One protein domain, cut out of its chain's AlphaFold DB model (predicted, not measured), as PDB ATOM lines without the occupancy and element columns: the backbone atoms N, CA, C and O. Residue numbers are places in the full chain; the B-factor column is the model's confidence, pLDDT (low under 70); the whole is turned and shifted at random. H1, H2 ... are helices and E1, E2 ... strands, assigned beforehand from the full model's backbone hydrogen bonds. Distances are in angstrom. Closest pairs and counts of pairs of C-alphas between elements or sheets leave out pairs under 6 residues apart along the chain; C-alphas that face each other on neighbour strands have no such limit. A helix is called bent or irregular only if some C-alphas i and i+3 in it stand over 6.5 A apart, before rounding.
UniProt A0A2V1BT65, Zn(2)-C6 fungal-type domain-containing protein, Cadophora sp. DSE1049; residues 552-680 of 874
ATOM      1  N   ARG A 552      49.589   6.942 -10.731       93.44
ATOM      2  CA  ARG A 552      48.236   7.489 -10.654       93.44
ATOM      3  C   ARG A 552      47.262   6.473 -11.246       93.44
ATOM      4  O   ARG A 552      47.344   6.143 -12.425       93.44
ATOM      5  N   PHE A 553      46.316   5.984 -10.452       93.88
ATOM      6  CA  PHE A 553      45.225   5.160 -10.988       93.88
ATOM      7  C   PHE A 553      44.163   6.041 -11.644       93.88
ATOM      8  O   PHE A 553      43.842   7.103 -11.110       93.88
ATOM      9  N   THR A 554      43.573   5.587 -12.752       91.88
ATOM     10  CA  THR A 554      42.441   6.258 -13.417       91.88
ATOM     11  C   THR A 554      41.088   5.641 -13.042       91.88
ATOM     12  O   THR A 554      40.993   4.520 -12.521       91.88
ATOM     13  N   ALA A 555      40.008   6.360 -13.356       83.50
ATOM     14  CA  ALA A 555      38.636   5.868 -13.234       83.50
ATOM     15  C   ALA A 555      38.366   4.627 -14.116       83.50
ATOM     16  O   ALA A 555      37.631   3.725 -13.704       83.50
ATOM     17  N   ASP A 556      38.999   4.549 -15.295       82.50
ATOM     18  CA  ASP A 556      38.899   3.421 -16.234       82.50
ATOM     19  C   ASP A 556      39.938   2.311 -15.982       82.50
ATOM     20  O   ASP A 556      40.091   1.406 -16.798       82.50
ATOM     21  N   THR A 557      40.568   2.309 -14.800       88.06
ATOM     22  CA  THR A 557      41.488   1.274 -14.276       88.06
ATOM     23  C   THR A 557      42.913   1.270 -14.823       88.06
ATOM     24  O   THR A 557      43.720   0.480 -14.336       88.06
ATOM     25  N   ARG A 558      43.250   2.173 -15.750       88.44
ATOM     26  CA  ARG A 558      44.626   2.348 -16.224       88.44
ATOM     27  C   ARG A 558      45.547   2.837 -15.107       88.44
ATOM     28  O   ARG A 558      45.124   3.419 -14.101       88.44
ATOM     29  N   ILE A 559      46.830   2.595 -15.338       90.38
ATOM     30  CA  ILE A 559      47.954   3.098 -14.562       90.38
ATOM     31  C   ILE A 559      48.603   4.202 -15.401       90.38
ATOM     32  O   ILE A 559      49.197   3.933 -16.440       90.38
ATOM     33  N   GLU A 560      48.455   5.447 -14.960       91.25
ATOM     34  CA  GLU A 560      49.187   6.601 -15.481       91.25
ATOM     35  C   GLU A 560      50.434   6.823 -14.616       91.25
ATOM     36  O   GLU A 560      50.401   6.651 -13.396       91.25
ATOM     37  N   GLY A 561      51.548   7.222 -15.222       87.44
ATOM     38  CA  GLY A 561      52.786   7.487 -14.493       87.44
ATOM     39  C   GLY A 561      53.913   7.934 -15.414       87.44
ATOM     40  O   GLY A 561      53.811   7.846 -16.635       87.44
ATOM     41  N   THR A 562      55.010   8.400 -14.821       85.06
ATOM     42  CA  THR A 562      56.243   8.774 -15.541       85.06
ATOM     43  C   THR A 562      57.066   7.570 -16.008       85.06
ATOM     44  O   THR A 562      58.052   7.738 -16.721       85.06
ATOM     45  N   VAL A 563      56.683   6.359 -15.600       88.44
ATOM     46  CA  VAL A 563      57.390   5.104 -15.873       88.44
ATOM     47  C   VAL A 563      56.489   4.201 -16.716       88.44
ATOM     48  O   VAL A 563      55.275   4.185 -16.523       88.44
ATOM     49  N   SER A 564      57.068   3.442 -17.648       91.81
ATOM     50  CA  SER A 564      56.306   2.545 -18.521       91.81
ATOM     51  C   SER A 564      55.606   1.424 -17.741       91.81
ATOM     52  O   SER A 564      56.113   0.929 -16.733       91.81
ATOM     53  N   GLU A 565      54.454   0.971 -18.242       88.88
ATOM     54  CA  GLU A 565      53.640  -0.085 -17.615       88.88
ATOM     55  C   GLU A 565      54.456  -1.360 -17.325       88.88
ATOM     56  O   GLU A 565      54.390  -1.915 -16.226       88.88
ATOM     57  N   ALA A 566      55.321  -1.762 -18.263       91.25
ATOM     58  CA  ALA A 566      56.224  -2.904 -18.112       91.25
ATOM     59  C   ALA A 566      57.195  -2.778 -16.918       91.25
ATOM     60  O   ALA A 566      57.545  -3.787 -16.307       91.25
ATOM     61  N   ALA A 567      57.607  -1.558 -16.558       91.94
ATOM     62  CA  ALA A 567      58.463  -1.294 -15.400       91.94
ATOM     63  C   ALA A 567      57.672  -1.170 -14.084       91.94
ATOM     64  O   ALA A 567      58.234  -1.388 -13.013       91.94
ATOM     65  N   ILE A 568      56.369  -0.870 -14.144       91.31
ATOM     66  CA  ILE A 568      55.472  -0.841 -12.975       91.31
ATOM     67  C   ILE A 568      54.984  -2.257 -12.618       91.31
ATOM     68  O   ILE A 568      54.754  -2.554 -11.443       91.31
ATOM     69  N   GLN A 569      54.885  -3.165 -13.592       92.69
ATOM     70  CA  GLN A 569      54.366  -4.524 -13.398       92.69
ATOM     71  C   GLN A 569      55.021  -5.324 -12.242       92.69
ATOM     72  O   GLN A 569      54.275  -5.946 -11.482       92.69
ATOM     73  N   PRO A 570      56.352  -5.289 -11.995       93.75
ATOM     74  CA  PRO A 570      56.959  -5.980 -10.849       93.75
ATOM     75  C   PRO A 570      56.522  -5.407  -9.491       93.75
ATOM     76  O   PRO A 570      56.308  -6.155  -8.535       93.75
ATOM     77  N   TYR A 571      56.339  -4.084  -9.406       92.81
ATOM     78  CA  TYR A 571      55.781  -3.419  -8.225       92.81
ATOM     79  C   TYR A 571      54.326  -3.854  -8.018       92.81
ATOM     80  O   TYR A 571      53.921  -4.192  -6.904       92.81
ATOM     81  N   PHE A 572      53.545  -3.920  -9.098       93.06
ATOM     82  CA  PHE A 572      52.158  -4.364  -9.041       93.06
ATOM     83  C   PHE A 572      52.014  -5.840  -8.624       93.06
ATOM     84  O   PHE A 572      51.123  -6.177  -7.835       93.06
ATOM     85  N   GLU A 573      52.900  -6.726  -9.087       93.50
ATOM     86  CA  GLU A 573      52.945  -8.120  -8.632       93.50
ATOM     87  C   GLU A 573      53.287  -8.201  -7.135       93.50
ATOM     88  O   GLU A 573      52.607  -8.906  -6.386       93.50
ATOM     89  N   LEU A 574      54.274  -7.428  -6.665       93.31
ATOM     90  CA  LEU A 574      54.653  -7.381  -5.250       93.31
ATOM     91  C   LEU A 574      53.489  -6.895  -4.367       93.31
ATOM     92  O   LEU A 574      53.154  -7.544  -3.372       93.31
ATOM     93  N   PHE A 575      52.803  -5.827  -4.778       93.88
ATOM     94  CA  PHE A 575      51.585  -5.333  -4.128       93.88
ATOM     95  C   PHE A 575      50.462  -6.380  -4.118       93.88
ATOM     96  O   PHE A 575      49.815  -6.593  -3.095       93.88
ATOM     97  N   SER A 576      50.266  -7.098  -5.225       94.44
ATOM     98  CA  SER A 576      49.252  -8.155  -5.339       94.44
ATOM     99  C   SER A 576      49.563  -9.400  -4.505       94.44
ATOM    100  O   SER A 576      48.639 -10.121  -4.128       94.44
ATOM    101  N   ARG A 577      50.848  -9.657  -4.228       93.62
ATOM    102  CA  ARG A 577      51.345 -10.804  -3.454       93.62
ATOM    103  C   ARG A 577      51.316 -10.564  -1.944       93.62
ATOM    104  O   ARG A 577      50.990 -11.480  -1.194       93.62
ATOM    105  N   HIS A 578      51.655  -9.353  -1.500       93.69
ATOM    106  CA  HIS A 578      51.715  -8.990  -0.076       93.69
ATOM    107  C   HIS A 578      50.456  -8.248   0.422       93.69
ATOM    108  O   HIS A 578      50.191  -8.226   1.628       93.69
ATOM    109  N   GLY A 579      49.660  -7.683  -0.491       95.75
ATOM    110  CA  GLY A 579      48.347  -7.103  -0.229       95.75
ATOM    111  C   GLY A 579      47.219  -8.131  -0.348       95.75
ATOM    112  O   GLY A 579      47.029  -8.756  -1.393       95.75
ATOM    113  N   GLN A 580      46.426  -8.270   0.713       97.19
ATOM    114  CA  GLN A 580      45.297  -9.193   0.807       97.19
ATOM    115  C   GLN A 580      43.969  -8.447   0.958       97.19
ATOM    116  O   GLN A 580      43.857  -7.479   1.709       97.19
ATOM    117  N   VAL A 581      42.939  -8.941   0.279       97.88
ATOM    118  CA  VAL A 581      41.563  -8.444   0.336       97.88
ATOM    119  C   VAL A 581      40.686  -9.507   0.979       97.88
ATOM    120  O   VAL A 581      40.632 -10.643   0.508       97.88
ATOM    121  N   ILE A 582      39.998  -9.148   2.058       97.94
ATOM    122  CA  ILE A 582      39.209 -10.073   2.872       97.94
ATOM    123  C   ILE A 582      37.728  -9.727   2.721       97.94
ATOM    124  O   ILE A 582      37.279  -8.663   3.138       97.94
ATOM    125  N   VAL A 583      36.953 -10.637   2.130       97.62
ATOM    126  CA  VAL A 583      35.525 -10.438   1.837       97.62
ATOM    127  C   VAL A 583      34.675 -11.429   2.626       97.62
ATOM    128  O   VAL A 583      34.903 -12.636   2.563       97.62
ATOM    129  N   HIS A 584      33.665 -10.944   3.347       94.25
ATOM    130  CA  HIS A 584      32.778 -11.812   4.126       94.25
ATOM    131  C   HIS A 584      31.658 -12.428   3.264       94.25
ATOM    132  O   HIS A 584      30.807 -11.714   2.728       94.25
ATOM    133  N   LEU A 585      31.622 -13.761   3.146       94.56
ATOM    134  CA  LEU A 585      30.630 -14.477   2.339       94.56
ATOM    135  C   LEU A 585      29.378 -14.823   3.164       94.56
ATOM    136  O   LEU A 585      29.373 -15.812   3.899       94.56
ATOM    137  N   LYS A 586      28.270 -14.087   2.973       88.62
ATOM    138  CA  LYS A 586      26.993 -14.354   3.682       88.62
ATOM    139  C   LYS A 586      26.470 -15.792   3.501       88.62
ATOM    140  O   LYS A 586      25.761 -16.286   4.365       88.62
ATOM    141  N   ARG A 587      26.816 -16.472   2.398       88.00
ATOM    142  CA  ARG A 587      26.388 -17.857   2.104       88.00
ATOM    143  C   ARG A 587      27.074 -18.945   2.935       88.00
ATOM    144  O   ARG A 587      26.565 -20.057   2.978       88.00
ATOM    145  N   THR A 588      28.236 -18.671   3.526       91.25
ATOM    146  CA  THR A 588      29.045 -19.682   4.238       91.25
ATOM    147  C   THR A 588      29.547 -19.207   5.600       91.25
ATOM    148  O   THR A 588      30.220 -19.967   6.292       91.25
ATOM    149  N   SER A 589      29.279 -17.947   5.963       90.38
ATOM    150  CA  SER A 589      29.832 -17.245   7.132       90.38
ATOM    151  C   SER A 589      31.369 -17.233   7.199       90.38
ATOM    152  O   SER A 589      31.942 -16.889   8.231       90.38
ATOM    153  N   ARG A 590      32.055 -17.586   6.102       94.50
ATOM    154  CA  ARG A 590      33.518 -17.604   6.000       94.50
ATOM    155  C   ARG A 590      34.025 -16.345   5.309       94.50
ATOM    156  O   ARG A 590      33.409 -15.829   4.374       94.50
ATOM    157  N   ASN A 591      35.195 -15.889   5.736       96.50
ATOM    158  CA  ASN A 591      35.938 -14.849   5.038       96.50
ATOM    159  C   ASN A 591      36.691 -15.476   3.853       96.50
ATOM    160  O   ASN A 591      37.373 -16.486   4.017       96.50
ATOM    161  N   LYS A 592      36.575 -14.878   2.667       96.88
ATOM    162  CA  LYS A 592      37.361 -15.219   1.478       96.88
ATOM    163  C   LYS A 592      38.541 -14.258   1.385       96.88
ATOM    164  O   LYS A 592      38.325 -13.052   1.298       96.88
ATOM    165  N   ILE A 593      39.758 -14.795   1.396       97.31
ATOM    166  CA  ILE A 593      40.984 -14.031   1.139       97.31
ATOM    167  C   ILE A 593      41.251 -14.036  -0.372       97.31
ATOM    168  O   ILE A 593      41.051 -15.049  -1.046       97.31
ATOM    169  N   LEU A 594      41.650 -12.884  -0.902       97.38
ATOM    170  CA  LEU A 594      41.884 -12.596  -2.315       97.38
ATOM    171  C   LEU A 594      43.137 -11.711  -2.462       97.38
ATOM    172  O   LEU A 594      43.467 -10.992  -1.520       97.38
ATOM    173  N   PRO A 595      43.831 -11.715  -3.612       97.00
ATOM    174  CA  PRO A 595      44.923 -10.776  -3.871       97.00
ATOM    175  C   PRO A 595      44.399  -9.347  -4.090       97.00
ATOM    176  O   PRO A 595      43.284  -9.152  -4.583       97.00
ATOM    177  N   MET A 596      45.225  -8.340  -3.784       96.31
ATOM    178  CA  MET A 596      44.866  -6.917  -3.936       96.31
ATOM    179  C   MET A 596      44.476  -6.519  -5.367       96.31
ATOM    180  O   MET A 596      43.638  -5.638  -5.567       96.31
ATOM    181  N   SER A 597      44.997  -7.238  -6.363       95.00
ATOM    182  CA  SER A 597      44.664  -7.088  -7.782       95.00
ATOM    183  C   SER A 597      43.160  -7.113  -8.089       95.00
ATOM    184  O   SER A 597      42.731  -6.480  -9.054       95.00
ATOM    185  N   VAL A 598      42.338  -7.763  -7.252       96.56
ATOM    186  CA  VAL A 598      40.872  -7.789  -7.404       96.56
ATOM    187  C   VAL A 598      40.238  -6.398  -7.239       96.56
ATOM    188  O   VAL A 598      39.224  -6.135  -7.880       96.56
ATOM    189  N   ILE A 599      40.813  -5.494  -6.439       96.06
ATOM    190  CA  ILE A 599      40.346  -4.095  -6.349       96.06
ATOM    191  C   ILE A 599      40.855  -3.286  -7.550       96.06
ATOM    192  O   ILE A 599      40.100  -2.530  -8.161       96.06
ATOM    193  N   MET A 600      42.131  -3.447  -7.901       93.94
ATOM    194  CA  MET A 600      42.822  -2.523  -8.806       93.94
ATOM    195  C   MET A 600      42.374  -2.650 -10.270       93.94
ATOM    196  O   MET A 600      42.095  -1.629 -10.897       93.94
ATOM    197  N   TRP A 601      42.216  -3.873 -10.793       91.44
ATOM    198  CA  TRP A 601      41.845  -4.131 -12.199       91.44
ATOM    199  C   TRP A 601      40.334  -4.060 -12.490       91.44
ATOM    200  O   TRP A 601      39.870  -4.545 -13.518       91.44
ATOM    201  N   GLN A 602      39.525  -3.505 -11.582       93.56
ATOM    202  CA  GLN A 602      38.082  -3.329 -11.791       93.56
ATOM    203  C   GLN A 602      37.702  -1.849 -11.719       93.56
ATOM    204  O   GLN A 602      38.308  -1.080 -10.973       93.56
ATOM    205  N   SER A 603      36.707  -1.419 -12.498       95.56
ATOM    206  CA  SER A 603      36.051  -0.122 -12.284       95.56
ATOM    207  C   SER A 603      35.097  -0.227 -11.088       95.56
ATOM    208  O   SER A 603      34.727  -1.338 -10.701       95.56
ATOM    209  N   ALA A 604      34.661   0.900 -10.514       95.56
ATOM    210  CA  ALA A 604      33.749   0.898  -9.360       95.56
ATOM    211  C   ALA A 604      32.493   0.038  -9.614       95.56
ATOM    212  O   ALA A 604      32.154  -0.841  -8.821       95.56
ATOM    213  N   PHE A 605      31.864   0.219 -10.780       95.62
ATOM    214  CA  PHE A 605      30.694  -0.546 -11.214       95.62
ATOM    215  C   PHE A 605      30.980  -2.053 -11.343       95.62
ATOM    216  O   PHE A 605      30.236  -2.880 -10.804       95.62
ATOM    217  N   THR A 606      32.070  -2.430 -12.021       95.88
ATOM    218  CA  THR A 606      32.445  -3.843 -12.196       95.88
ATOM    219  C   THR A 606      32.770  -4.489 -10.849       95.88
ATOM    220  O   THR A 606      32.277  -5.581 -10.571       95.88
ATOM    221  N   PHE A 607      33.471  -3.775  -9.961       96.81
ATOM    222  CA  PHE A 607      33.783  -4.231  -8.608       96.81
ATOM    223  C   PHE A 607      32.523  -4.438  -7.755       96.81
ATOM    224  O   PHE A 607      32.354  -5.502  -7.159       96.81
ATOM    225  N   HIS A 608      31.585  -3.483  -7.744       97.06
ATOM    226  CA  HIS A 608      30.307  -3.632  -7.038       97.06
ATOM    227  C   HIS A 608      29.453  -4.770  -7.629       97.06
ATOM    228  O   HIS A 608      28.766  -5.485  -6.894       97.06
ATOM    229  N   ARG A 609      29.479  -4.987  -8.953       96.44
ATOM    230  CA  ARG A 609      28.811  -6.132  -9.601       96.44
ATOM    231  C   ARG A 609      29.453  -7.466  -9.198       96.44
ATOM    232  O   ARG A 609      28.730  -8.405  -8.849       96.44
ATOM    233  N   TRP A 610      30.784  -7.549  -9.192       96.88
ATOM    234  CA  TRP A 610      31.523  -8.727  -8.741       96.88
ATOM    235  C   TRP A 610      31.253  -9.023  -7.258       96.88
ATOM    236  O   TRP A 610      30.856 -10.141  -6.933       96.88
ATOM    237  N   TYR A 611      31.352  -8.024  -6.374       97.38
ATOM    238  CA  TYR A 611      31.126  -8.173  -4.932       97.38
ATOM    239  C   TYR A 611      29.737  -8.750  -4.626       97.38
ATOM    240  O   TYR A 611      29.619  -9.723  -3.875       97.38
ATOM    241  N   ARG A 612      28.683  -8.195  -5.249       96.38
ATOM    242  CA  ARG A 612      27.299  -8.696  -5.132       96.38
ATOM    243  C   ARG A 612      27.184 -10.164  -5.559       96.38
ATOM    244  O   ARG A 612      26.531 -10.956  -4.881       96.38
ATOM    245  N   THR A 613      27.861 -10.534  -6.645       95.75
ATOM    246  CA  THR A 613      27.854 -11.897  -7.205       95.75
ATOM    247  C   THR A 613      28.598 -12.901  -6.316       95.75
ATOM    248  O   THR A 613      28.106 -14.004  -6.088       95.75
ATOM    249  N   GLU A 614      29.768 -12.524  -5.795       96.12
ATOM    250  CA  GLU A 614      30.635 -13.379  -4.974       96.12
ATOM    251  C   GLU A 614      30.052 -13.614  -3.569       96.12
ATOM    252  O   GLU A 614      29.963 -14.752  -3.108       96.12
ATOM    253  N   THR A 615      29.607 -12.553  -2.892       96.12
ATOM    254  CA  THR A 615      29.055 -12.640  -1.525       96.12
ATOM    255  C   THR A 615      27.610 -13.137  -1.474       96.12
ATOM    256  O   THR A 615      27.160 -13.616  -0.428       96.12
ATOM    257  N   GLY A 616      26.873 -13.008  -2.582       95.50
ATOM    258  CA  GLY A 616      25.429 -13.225  -2.644       95.50
ATOM    259  C   GLY A 616      24.596 -12.087  -2.042       95.50
ATOM    260  O   GLY A 616      23.417 -12.297  -1.763       95.50
ATOM    261  N   THR A 617      25.169 -10.902  -1.803       94.25
ATOM    262  CA  THR A 617      24.416  -9.742  -1.301       94.25
ATOM    263  C   THR A 617      23.646  -9.038  -2.417       94.25
ATOM    264  O   THR A 617      24.247  -8.492  -3.343       94.25
ATOM    265  N   VAL A 618      22.325  -8.954  -2.281       93.25
ATOM    266  CA  VAL A 618      21.492  -8.018  -3.054       93.25
ATOM    267  C   VAL A 618      21.536  -6.610  -2.443       93.25
ATOM    268  O   VAL A 618      21.859  -6.454  -1.266       93.25
ATOM    269  N   ASN A 619      21.195  -5.595  -3.244       90.31
ATOM    270  CA  ASN A 619      20.945  -4.209  -2.818       90.31
ATOM    271  C   ASN A 619      22.072  -3.567  -1.980       90.31
ATOM    272  O   ASN A 619      21.826  -2.920  -0.964       90.31
ATOM    273  N   VAL A 620      23.322  -3.743  -2.416       94.62
ATOM    274  CA  VAL A 620      24.488  -3.060  -1.835       94.62
ATOM    275  C   VAL A 620      24.790  -1.798  -2.634       94.62
ATOM    276  O   VAL A 620      25.454  -1.860  -3.668       94.62
ATOM    277  N   SER A 621      24.276  -0.666  -2.152       94.38
ATOM    278  CA  SER A 621      24.582   0.672  -2.674       94.38
ATOM    279  C   SER A 621      25.966   1.162  -2.256       94.38
ATOM    280  O   SER A 621      26.575   1.928  -2.989       94.38
ATOM    281  N   THR A 622      26.461   0.723  -1.095       97.06
ATOM    282  CA  THR A 622      27.669   1.266  -0.464       97.06
ATOM    283  C   THR A 622      28.563   0.128   0.028       97.06
ATOM    284  O   THR A 622      28.105  -0.785   0.720       97.06
ATOM    285  N   LEU A 623      29.850   0.173  -0.309       97.94
ATOM    286  CA  LEU A 623      30.873  -0.731   0.214       97.94
ATOM    287  C   LEU A 623      31.752   0.004   1.222       97.94
ATOM    288  O   LEU A 623      32.229   1.106   0.955       97.94
ATOM    289  N   ARG A 624      31.976  -0.629   2.378       97.38
ATOM    290  CA  ARG A 624      32.913  -0.176   3.407       97.38
ATOM    291  C   ARG A 624      34.199  -0.984   3.299       97.38
ATOM    292  O   ARG A 624      34.164  -2.212   3.407       97.38
ATOM    293  N   PHE A 625      35.310  -0.280   3.138       98.25
ATOM    294  CA  PHE A 625      36.660  -0.833   3.118       98.25
ATOM    295  C   PHE A 625      37.342  -0.449   4.432       98.25
ATOM    296  O   PHE A 625      37.533   0.731   4.724       98.25
ATOM    297  N   GLU A 626      37.660  -1.448   5.242       97.75
ATOM    298  CA  GLU A 626      38.324  -1.345   6.537       97.75
ATOM    299  C   GLU A 626      39.789  -1.771   6.339       97.75
ATOM    300  O   GLU A 626      40.082  -2.957   6.186       97.75
ATOM    301  N   LEU A 627      40.717  -0.812   6.283       97.25
ATOM    302  CA  LEU A 627      42.152  -1.101   6.238       97.25
ATOM    303  C   LEU A 627      42.608  -1.542   7.629       97.25
ATOM    304  O   LEU A 627      42.396  -0.817   8.605       97.25
ATOM    305  N   LEU A 628      43.244  -2.709   7.713       95.88
ATOM    306  CA  LEU A 628      43.717  -3.275   8.970       95.88
ATOM    307  C   LEU A 628      45.206  -2.979   9.203       95.88
ATOM    308  O   LEU A 628      45.990  -2.839   8.256       95.88
ATOM    309  N   ASN A 629      45.602  -2.894  10.472       90.25
ATOM    310  CA  ASN A 629      47.001  -2.906  10.903       90.25
ATOM    311  C   ASN A 629      47.512  -4.353  11.110       90.25
ATOM    312  O   ASN A 629      46.782  -5.325  10.902       90.25
ATOM    313  N   SER A 630      48.766  -4.509  11.545       86.50
ATOM    314  CA  SER A 630      49.381  -5.813  11.857       86.50
ATOM    315  C   SER A 630      48.674  -6.593  12.977       86.50
ATOM    316  O   SER A 630      48.740  -7.818  13.007       86.50
ATOM    317  N   GLU A 631      47.948  -5.910  13.865       87.56
ATOM    318  CA  GLU A 631      47.137  -6.503  14.938       87.56
ATOM    319  C   GLU A 631      45.700  -6.841  14.484       87.56
ATOM    320  O   GLU A 631      44.849  -7.163  15.312       87.56
ATOM    321  N   SER A 632      45.397  -6.733  13.183       90.31
ATOM    322  CA  SER A 632      44.045  -6.856  12.608       90.31
ATOM    323  C   SER A 632      43.016  -5.828  13.121       90.31
ATOM    324  O   SER A 632      41.811  -6.018  12.947       90.31
ATOM    325  N   LYS A 633      43.461  -4.718  13.727       90.12
ATOM    326  CA  LYS A 633      42.598  -3.592  14.126       90.12
ATOM    327  C   LYS A 633      42.358  -2.668  12.932       90.12
ATOM    328  O   LYS A 633      43.253  -2.461  12.117       90.12
ATOM    329  N   VAL A 634      41.158  -2.096  12.843       93.50
ATOM    330  CA  VAL A 634      40.796  -1.138  11.786       93.50
ATOM    331  C   VAL A 634      41.515   0.190  12.029       93.50
ATOM    332  O   VAL A 634      41.286   0.836  13.047       93.50
ATOM    333  N   GLU A 635      42.361   0.591  11.085       90.94
ATOM    334  CA  GLU A 635      43.170   1.816  11.142       90.94
ATOM    335  C   GLU A 635      42.561   2.942  10.297       90.94
ATOM    336  O   GLU A 635      42.534   4.096  10.715       90.94
ATOM    337  N   LYS A 636      42.022   2.608   9.117       93.00
ATOM    338  CA  LYS A 636      41.385   3.569   8.206       93.00
ATOM    339  C   LYS A 636      40.131   2.964   7.583       93.00
ATOM    340  O   LYS A 636      40.083   1.767   7.305       93.00
ATOM    341  N   VAL A 637      39.109   3.788   7.371       96.50
ATOM    342  CA  VAL A 637      37.822   3.372   6.800       96.50
ATOM    343  C   VAL A 637      37.504   4.234   5.589       96.50
ATOM    344  O   VAL A 637      37.580   5.457   5.666       96.50
ATOM    345  N   PHE A 638      37.095   3.593   4.500       97.69
ATOM    346  CA  PHE A 638      36.593   4.251   3.298       97.69
ATOM    347  C   PHE A 638      35.187   3.743   2.978       97.69
ATOM    348  O   PHE A 638      34.873   2.573   3.219       97.69
ATOM    349  N   PHE A 639      34.365   4.609   2.393       97.44
ATOM    350  CA  PHE A 639      33.051   4.270   1.857       97.44
ATOM    351  C   PHE A 639      33.037   4.610   0.367       97.44
ATOM    352  O   PHE A 639      33.490   5.686  -0.015       97.44
ATOM    353  N   VAL A 640      32.544   3.692  -0.462       97.50
ATOM    354  CA  VAL A 640      32.400   3.881  -1.915       97.50
ATOM    355  C   VAL A 640      30.980   3.504  -2.314       97.50
ATOM    356  O   VAL A 640      30.476   2.458  -1.894       97.50
ATOM    357  N   TYR A 641      30.336   4.356  -3.105       96.88
ATOM    358  CA  TYR A 641      28.976   4.147  -3.596       96.88
ATOM    359  C   TYR A 641      28.982   3.472  -4.980       96.88
ATOM    360  O   TYR A 641      29.924   3.617  -5.756       96.88
ATOM    361  N   ASP A 642      27.933   2.715  -5.303       95.50
ATOM    362  CA  ASP A 642      27.790   2.019  -6.588       95.50
ATOM    363  C   ASP A 642      27.717   3.037  -7.738       95.50
ATOM    364  O   ASP A 642      26.741   3.773  -7.866       95.50
ATOM    365  N   GLY A 643      28.778   3.094  -8.547       91.88
ATOM    366  CA  GLY A 643      28.962   4.089  -9.611       91.88
ATOM    367  C   GLY A 643      29.887   5.267  -9.267       91.88
ATOM    368  O   GLY A 643      30.257   6.001 -10.177       91.88
ATOM    369  N   ASP A 644      30.322   5.426  -8.012       96.12
ATOM    370  CA  ASP A 644      31.278   6.468  -7.599       96.12
ATOM    371  C   ASP A 644      32.713   6.081  -8.002       96.12
ATOM    372  O   ASP A 644      33.485   5.486  -7.240       96.12
ATOM    373  N   ALA A 645      33.042   6.371  -9.263       96.12
ATOM    374  CA  ALA A 645      34.350   6.099  -9.842       96.12
ATOM    375  C   ALA A 645      35.469   6.866  -9.123       96.12
ATOM    376  O   ALA A 645      36.521   6.285  -8.857       96.12
ATOM    377  N   ASP A 646      35.226   8.120  -8.739       95.38
ATOM    378  CA  ASP A 646      36.236   8.992  -8.140       95.38
ATOM    379  C   ASP A 646      36.594   8.554  -6.713       95.38
ATOM    380  O   ASP A 646      37.767   8.551  -6.339       95.38
ATOM    381  N   ALA A 647      35.616   8.147  -5.892       95.62
ATOM    382  CA  ALA A 647      35.906   7.592  -4.569       95.62
ATOM    383  C   ALA A 647      36.627   6.245  -4.672       95.62
ATOM    384  O   ALA A 647      37.520   5.973  -3.870       95.62
ATOM    385  N   PHE A 648      36.305   5.428  -5.680       97.12
ATOM    386  CA  PHE A 648      37.023   4.179  -5.925       97.12
ATOM    387  C   PHE A 648      38.455   4.416  -6.439       97.12
ATOM    388  O   PHE A 648      39.374   3.707  -6.037       97.12
ATOM    389  N   GLN A 649      38.677   5.446  -7.256       96.19
ATOM    390  CA  GLN A 649      40.002   5.882  -7.706       96.19
ATOM    391  C   GLN A 649      40.843   6.411  -6.532       96.19
ATOM    392  O   GLN A 649      41.970   5.957  -6.330       96.19
ATOM    393  N   ARG A 650      40.272   7.286  -5.688       95.56
ATOM    394  CA  ARG A 650      40.901   7.764  -4.439       95.56
ATOM    395  C   ARG A 650      41.225   6.616  -3.476       95.56
ATOM    396  O   ARG A 650      42.282   6.630  -2.849       95.56
ATOM    397  N   LEU A 651      40.354   5.607  -3.381       97.19
ATOM    398  CA  LEU A 651      40.612   4.384  -2.614       97.19
ATOM    399  C   LEU A 651      41.811   3.612  -3.180       97.19
ATOM    400  O   LEU A 651      42.726   3.311  -2.420       97.19
ATOM    401  N   LYS A 652      41.833   3.307  -4.487       96.25
ATOM    402  CA  LYS A 652      42.957   2.601  -5.140       96.25
ATOM    403  C   LYS A 652      44.289   3.289  -4.864       96.25
ATOM    404  O   LYS A 652      45.225   2.629  -4.421       96.25
ATOM    405  N   GLN A 653      44.335   4.604  -5.071       96.19
ATOM    406  CA  GLN A 653      45.518   5.418  -4.817       96.19
ATOM    407  C   GLN A 653      45.961   5.298  -3.356       96.19
ATOM    408  O   GLN A 653      47.059   4.831  -3.075       96.19
ATOM    409  N   CYS A 654      45.059   5.569  -2.409       95.62
ATOM    410  CA  CYS A 654      45.395   5.515  -0.990       95.62
ATOM    411  C   CYS A 654      45.787   4.103  -0.508       95.62
ATOM    412  O   CYS A 654      46.552   3.991   0.448       95.62
ATOM    413  N   LEU A 655      45.290   3.024  -1.128       96.12
ATOM    414  CA  LEU A 655      45.718   1.652  -0.825       96.12
ATOM    415  C   LEU A 655      47.121   1.338  -1.365       96.12
ATOM    416  O   LEU A 655      47.874   0.644  -0.687       96.12
ATOM    417  N   TRP A 656      47.472   1.849  -2.546       95.31
ATOM    418  CA  TRP A 656      48.818   1.745  -3.116       95.31
ATOM    419  C   TRP A 656      49.832   2.517  -2.265       95.31
ATOM    420  O   TRP A 656      50.812   1.939  -1.794       95.31
ATOM    421  N   ASP A 657      49.551   3.789  -1.984       93.69
ATOM    422  CA  ASP A 657      50.451   4.673  -1.238       93.69
ATOM    423  C   ASP A 657      50.693   4.146   0.191       93.69
ATOM    424  O   ASP A 657      51.834   4.054   0.645       93.69
ATOM    425  N   LEU A 658      49.630   3.719   0.893       92.62
ATOM    426  CA  LEU A 658      49.738   3.152   2.246       92.62
ATOM    427  C   LEU A 658      50.389   1.764   2.275       92.62
ATOM    428  O   LEU A 658      50.972   1.396   3.298       92.62
ATOM    429  N   PHE A 659      50.310   0.987   1.190       94.00
ATOM    430  CA  PHE A 659      51.069  -0.256   1.083       94.00
ATOM    431  C   PHE A 659      52.561   0.037   1.002       94.00
ATOM    432  O   PHE A 659      53.313  -0.472   1.831       94.00
ATOM    433  N   TRP A 660      52.985   0.885   0.063       91.88
ATOM    434  CA  TRP A 660      54.404   1.179  -0.127       91.88
ATOM    435  C   TRP A 660      55.015   1.892   1.077       91.88
ATOM    436  O   TRP A 660      56.087   1.491   1.518       91.88
ATOM    437  N   ALA A 661      54.280   2.819   1.701       89.25
ATOM    438  CA  ALA A 661      54.637   3.397   2.995       89.25
ATOM    439  C   ALA A 661      54.998   2.317   4.033       89.25
ATOM    440  O   ALA A 661      56.075   2.335   4.623       89.25
ATOM    441  N   ARG A 662      54.113   1.334   4.243       88.94
ATOM    442  CA  ARG A 662      54.327   0.265   5.232       88.94
ATOM    443  C   ARG A 662      55.393  -0.744   4.804       88.94
ATOM    444  O   ARG A 662      56.078  -1.270   5.681       88.94
ATOM    445  N   PHE A 663      55.526  -1.009   3.503       88.44
ATOM    446  CA  PHE A 663      56.503  -1.937   2.926       88.44
ATOM    447  C   PHE A 663      57.938  -1.390   3.000       88.44
ATOM    448  O   PHE A 663      58.873  -2.166   3.158       88.44
ATOM    449  N   SER A 664      58.118  -0.065   2.965       83.69
ATOM    450  CA  SER A 664      59.415   0.580   3.210       83.69
ATOM    451  C   SER A 664      59.860   0.536   4.679       83.69
ATOM    452  O   SER A 664      61.059   0.562   4.936       83.69
ATOM    453  N   PHE A 665      58.929   0.467   5.642       78.06
ATOM    454  CA  PHE A 665      59.255   0.488   7.080       78.06
ATOM    455  C   PHE A 665      59.262  -0.885   7.768       78.06
ATOM    456  O   PHE A 665      59.941  -1.046   8.780       78.06
ATOM    457  N   ASN A 666      58.513  -1.872   7.268       75.75
ATOM    458  CA  ASN A 666      58.460  -3.211   7.864       75.75
ATOM    459  C   ASN A 666      59.279  -4.222   7.063       75.75
ATOM    460  O   ASN A 666      59.308  -4.196   5.835       75.75
ATOM    461  N   SER A 667      59.852  -5.203   7.761       63.91
ATOM    462  CA  SER A 667      60.322  -6.425   7.113       63.91
ATOM    463  C   SER A 667      59.154  -7.154   6.426       63.91
ATOM    464  O   SER A 667      57.994  -7.045   6.830       63.91
ATOM    465  N   ALA A 668      59.457  -7.906   5.361       67.00
ATOM    466  CA  ALA A 668      58.486  -8.395   4.367       67.00
ATOM    467  C   ALA A 668      57.454  -9.447   4.858       67.00
ATOM    468  O   ALA A 668      56.799 -10.106   4.048       67.00
ATOM    469  N   THR A 669      57.304  -9.619   6.172       68.31
ATOM    470  CA  THR A 669      56.335 -10.503   6.839       68.31
ATOM    471  C   THR A 669      55.004  -9.812   7.164       68.31
ATOM    472  O   THR A 669      53.999 -10.496   7.356       68.31
ATOM    473  N   ALA A 670      54.961  -8.475   7.210       79.19
ATOM    474  CA  ALA A 670      53.757  -7.719   7.549       79.19
ATOM    475  C   ALA A 670      52.729  -7.716   6.396       79.19
ATOM    476  O   ALA A 670      52.824  -6.926   5.457       79.19
ATOM    477  N   THR A 671      51.718  -8.589   6.460       88.31
ATOM    478  CA  THR A 671      50.638  -8.641   5.455       88.31
ATOM    479  C   THR A 671      49.788  -7.371   5.475       88.31
ATOM    480  O   THR A 671      49.247  -7.008   6.521       88.31
ATOM    481  N   PHE A 672      49.587  -6.740   4.319       95.25
ATOM    482  CA  PHE A 672      48.730  -5.562   4.188       95.25
ATOM    483  C   PHE A 672      47.289  -5.999   3.894       95.25
ATOM    484  O   PHE A 672      47.012  -6.507   2.811       95.25
ATOM    485  N   GLN A 673      46.372  -5.856   4.856       97.44
ATOM    486  CA  GLN A 673      45.024  -6.433   4.767       97.44
ATOM    487  C   GLN A 673      43.934  -5.359   4.633       97.44
ATOM    488  O   GLN A 673      43.809  -4.476   5.481       97.44
ATOM    489  N   VAL A 674      43.101  -5.474   3.597       98.06
ATOM    490  CA  VAL A 674      41.912  -4.639   3.365       98.06
ATOM    491  C   VAL A 674      40.668  -5.506   3.499       98.06
ATOM    492  O   VAL A 674      40.446  -6.428   2.717       98.06
ATOM    493  N   PHE A 675      39.838  -5.214   4.489       98.06
ATOM    494  CA  PHE A 675      38.645  -5.987   4.803       98.06
ATOM    495  C   PHE A 675      37.378  -5.280   4.276       98.06
ATOM    496  O   PHE A 675      37.227  -4.075   4.450       98.06
ATOM    497  N   ILE A 676      36.454  -5.999   3.622       98.06
ATOM    498  CA  ILE A 676      35.309  -5.397   2.909       98.06
ATOM    499  C   ILE A 676      33.958  -5.942   3.391       98.06
ATOM    500  O   ILE A 676      33.677  -7.145   3.322       98.06
ATOM    501  N   ARG A 677      33.059  -5.024   3.770       96.94
ATOM    502  CA  ARG A 677      31.638  -5.279   4.076       96.94
ATOM    503  C   ARG A 677      30.720  -4.442   3.186       96.94
ATOM    504  O   ARG A 677      31.024  -3.302   2.847       96.94
ATOM    505  N   ALA A 678      29.539  -4.984   2.900       96.69
ATOM    506  CA  ALA A 678      28.396  -4.187   2.483       96.69
ATOM    507  C   ALA A 678      28.000  -3.241   3.624       96.69
ATOM    508  O   ALA A 678      27.733  -3.704   4.736       96.69
ATOM    509  N   PHE A 679      27.951  -1.941   3.349       95.56
ATOM    510  CA  PHE A 679      27.377  -0.966   4.262       95.56
ATOM    511  C   PHE A 679      25.939  -0.701   3.841       95.56
ATOM    512  O   PHE A 679      25.668  -0.083   2.813       95.56
ATOM    513  N   HIS A 680      25.007  -1.197   4.644       91.94
ATOM    514  CA  HIS A 680      23.648  -0.697   4.616       91.94
ATOM    515  C   HIS A 680      23.637   0.508   5.555       91.94
ATOM    516  O   HIS A 680      23.898   0.342   6.748       91.94
TER     517      HIS A 680
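Overview. This is residues 552 to 680 of the 874 residues of the protein "Zn(2)-C6 fungal-type domain-containing protein" of Cadophora sp. DSE1049 (UniProt A0A2V1BT65). A strongly twisted wall of five strands has one face covered by two helices, H4 along the strands and H3 across them, while no named helix covers the other face. H1, with the short strand E1 at its start, stands at one end, and the short H2 sits between H1 and H3. The printed part has 129 residues, with four named helices and six named strands in the order E1 H1 E2 E3 H2 H3 E4 E5 H4 E6; the class is mixed, helices and strands. The mixed sheet runs E3, E2, E6, E4, E5. The whole is compact, with a radius of gyration of the C-alphas of 14.4 A and spans of 40 by 33 by 21 A.

Arrangement. Start at E1, residues 559 to 561, which pairs with no named strand; residues 552 to 553 pair antiparallel with its residues 559 to 560. Next come H1, residues 565 to 578, and the hairpin of E2, residues 579 to 585, and E3, residues 590 to 595, where N 583 and O 592 are 2.9 A apart. H1 only grazes the sheet, with its residues 572 to 578, and is irregular, but only just: C-alphas 567 and 570 are 6.7 A apart. H2, residues 597 to 600, is close to H1 but not clearly touching; their closest C-alphas, Ser 576 and Ser 597, are 5.3 A apart. After H3, residues 604 to 615, find the hairpin of E4, residues 622 to 628, and E5, residues 634 to 641, with N 625 and O 638 at 2.9 A. H4, residues 645 to 665, leads to E6, residues 672 to 679, parallel to E2 with N 582 and O 674 at 2.8 A, and antiparallel to E4 with N 626 and O 675 at 2.8 A. H3 and H4 make two layers with the sheet, helices on one face, at heights over the sheet of 9.0 A and 9.2 A. On the local plane H3 runs across E6 at 83 degrees and H4 along E4 at 4 degrees. H3 and H4 only just touch, only at their ends, with 3 pairs of C-alphas within 8 A. Every O i to N i+4 pair is within hydrogen-bond range in H3, 8 of 10 in H1 and 16 of 17 in H4; H2 is too short for one.

Along the chain. Find C-alpha 559 at (47.954, 3.098, -14.562), where E1 begins. H4 starts at (34.350, 6.099, -9.842) and runs 30.6 A; E6 runs 21.8 A to C-alpha 679 at (27.377, -0.966, 4.262).

Size, cuts and confidence. The C-alphas farthest apart, Thr 562 and Thr 588, are 44.1 A apart. The printed part has no cut and no long link. Residues 667 to 669 are under 70 in pLDDT.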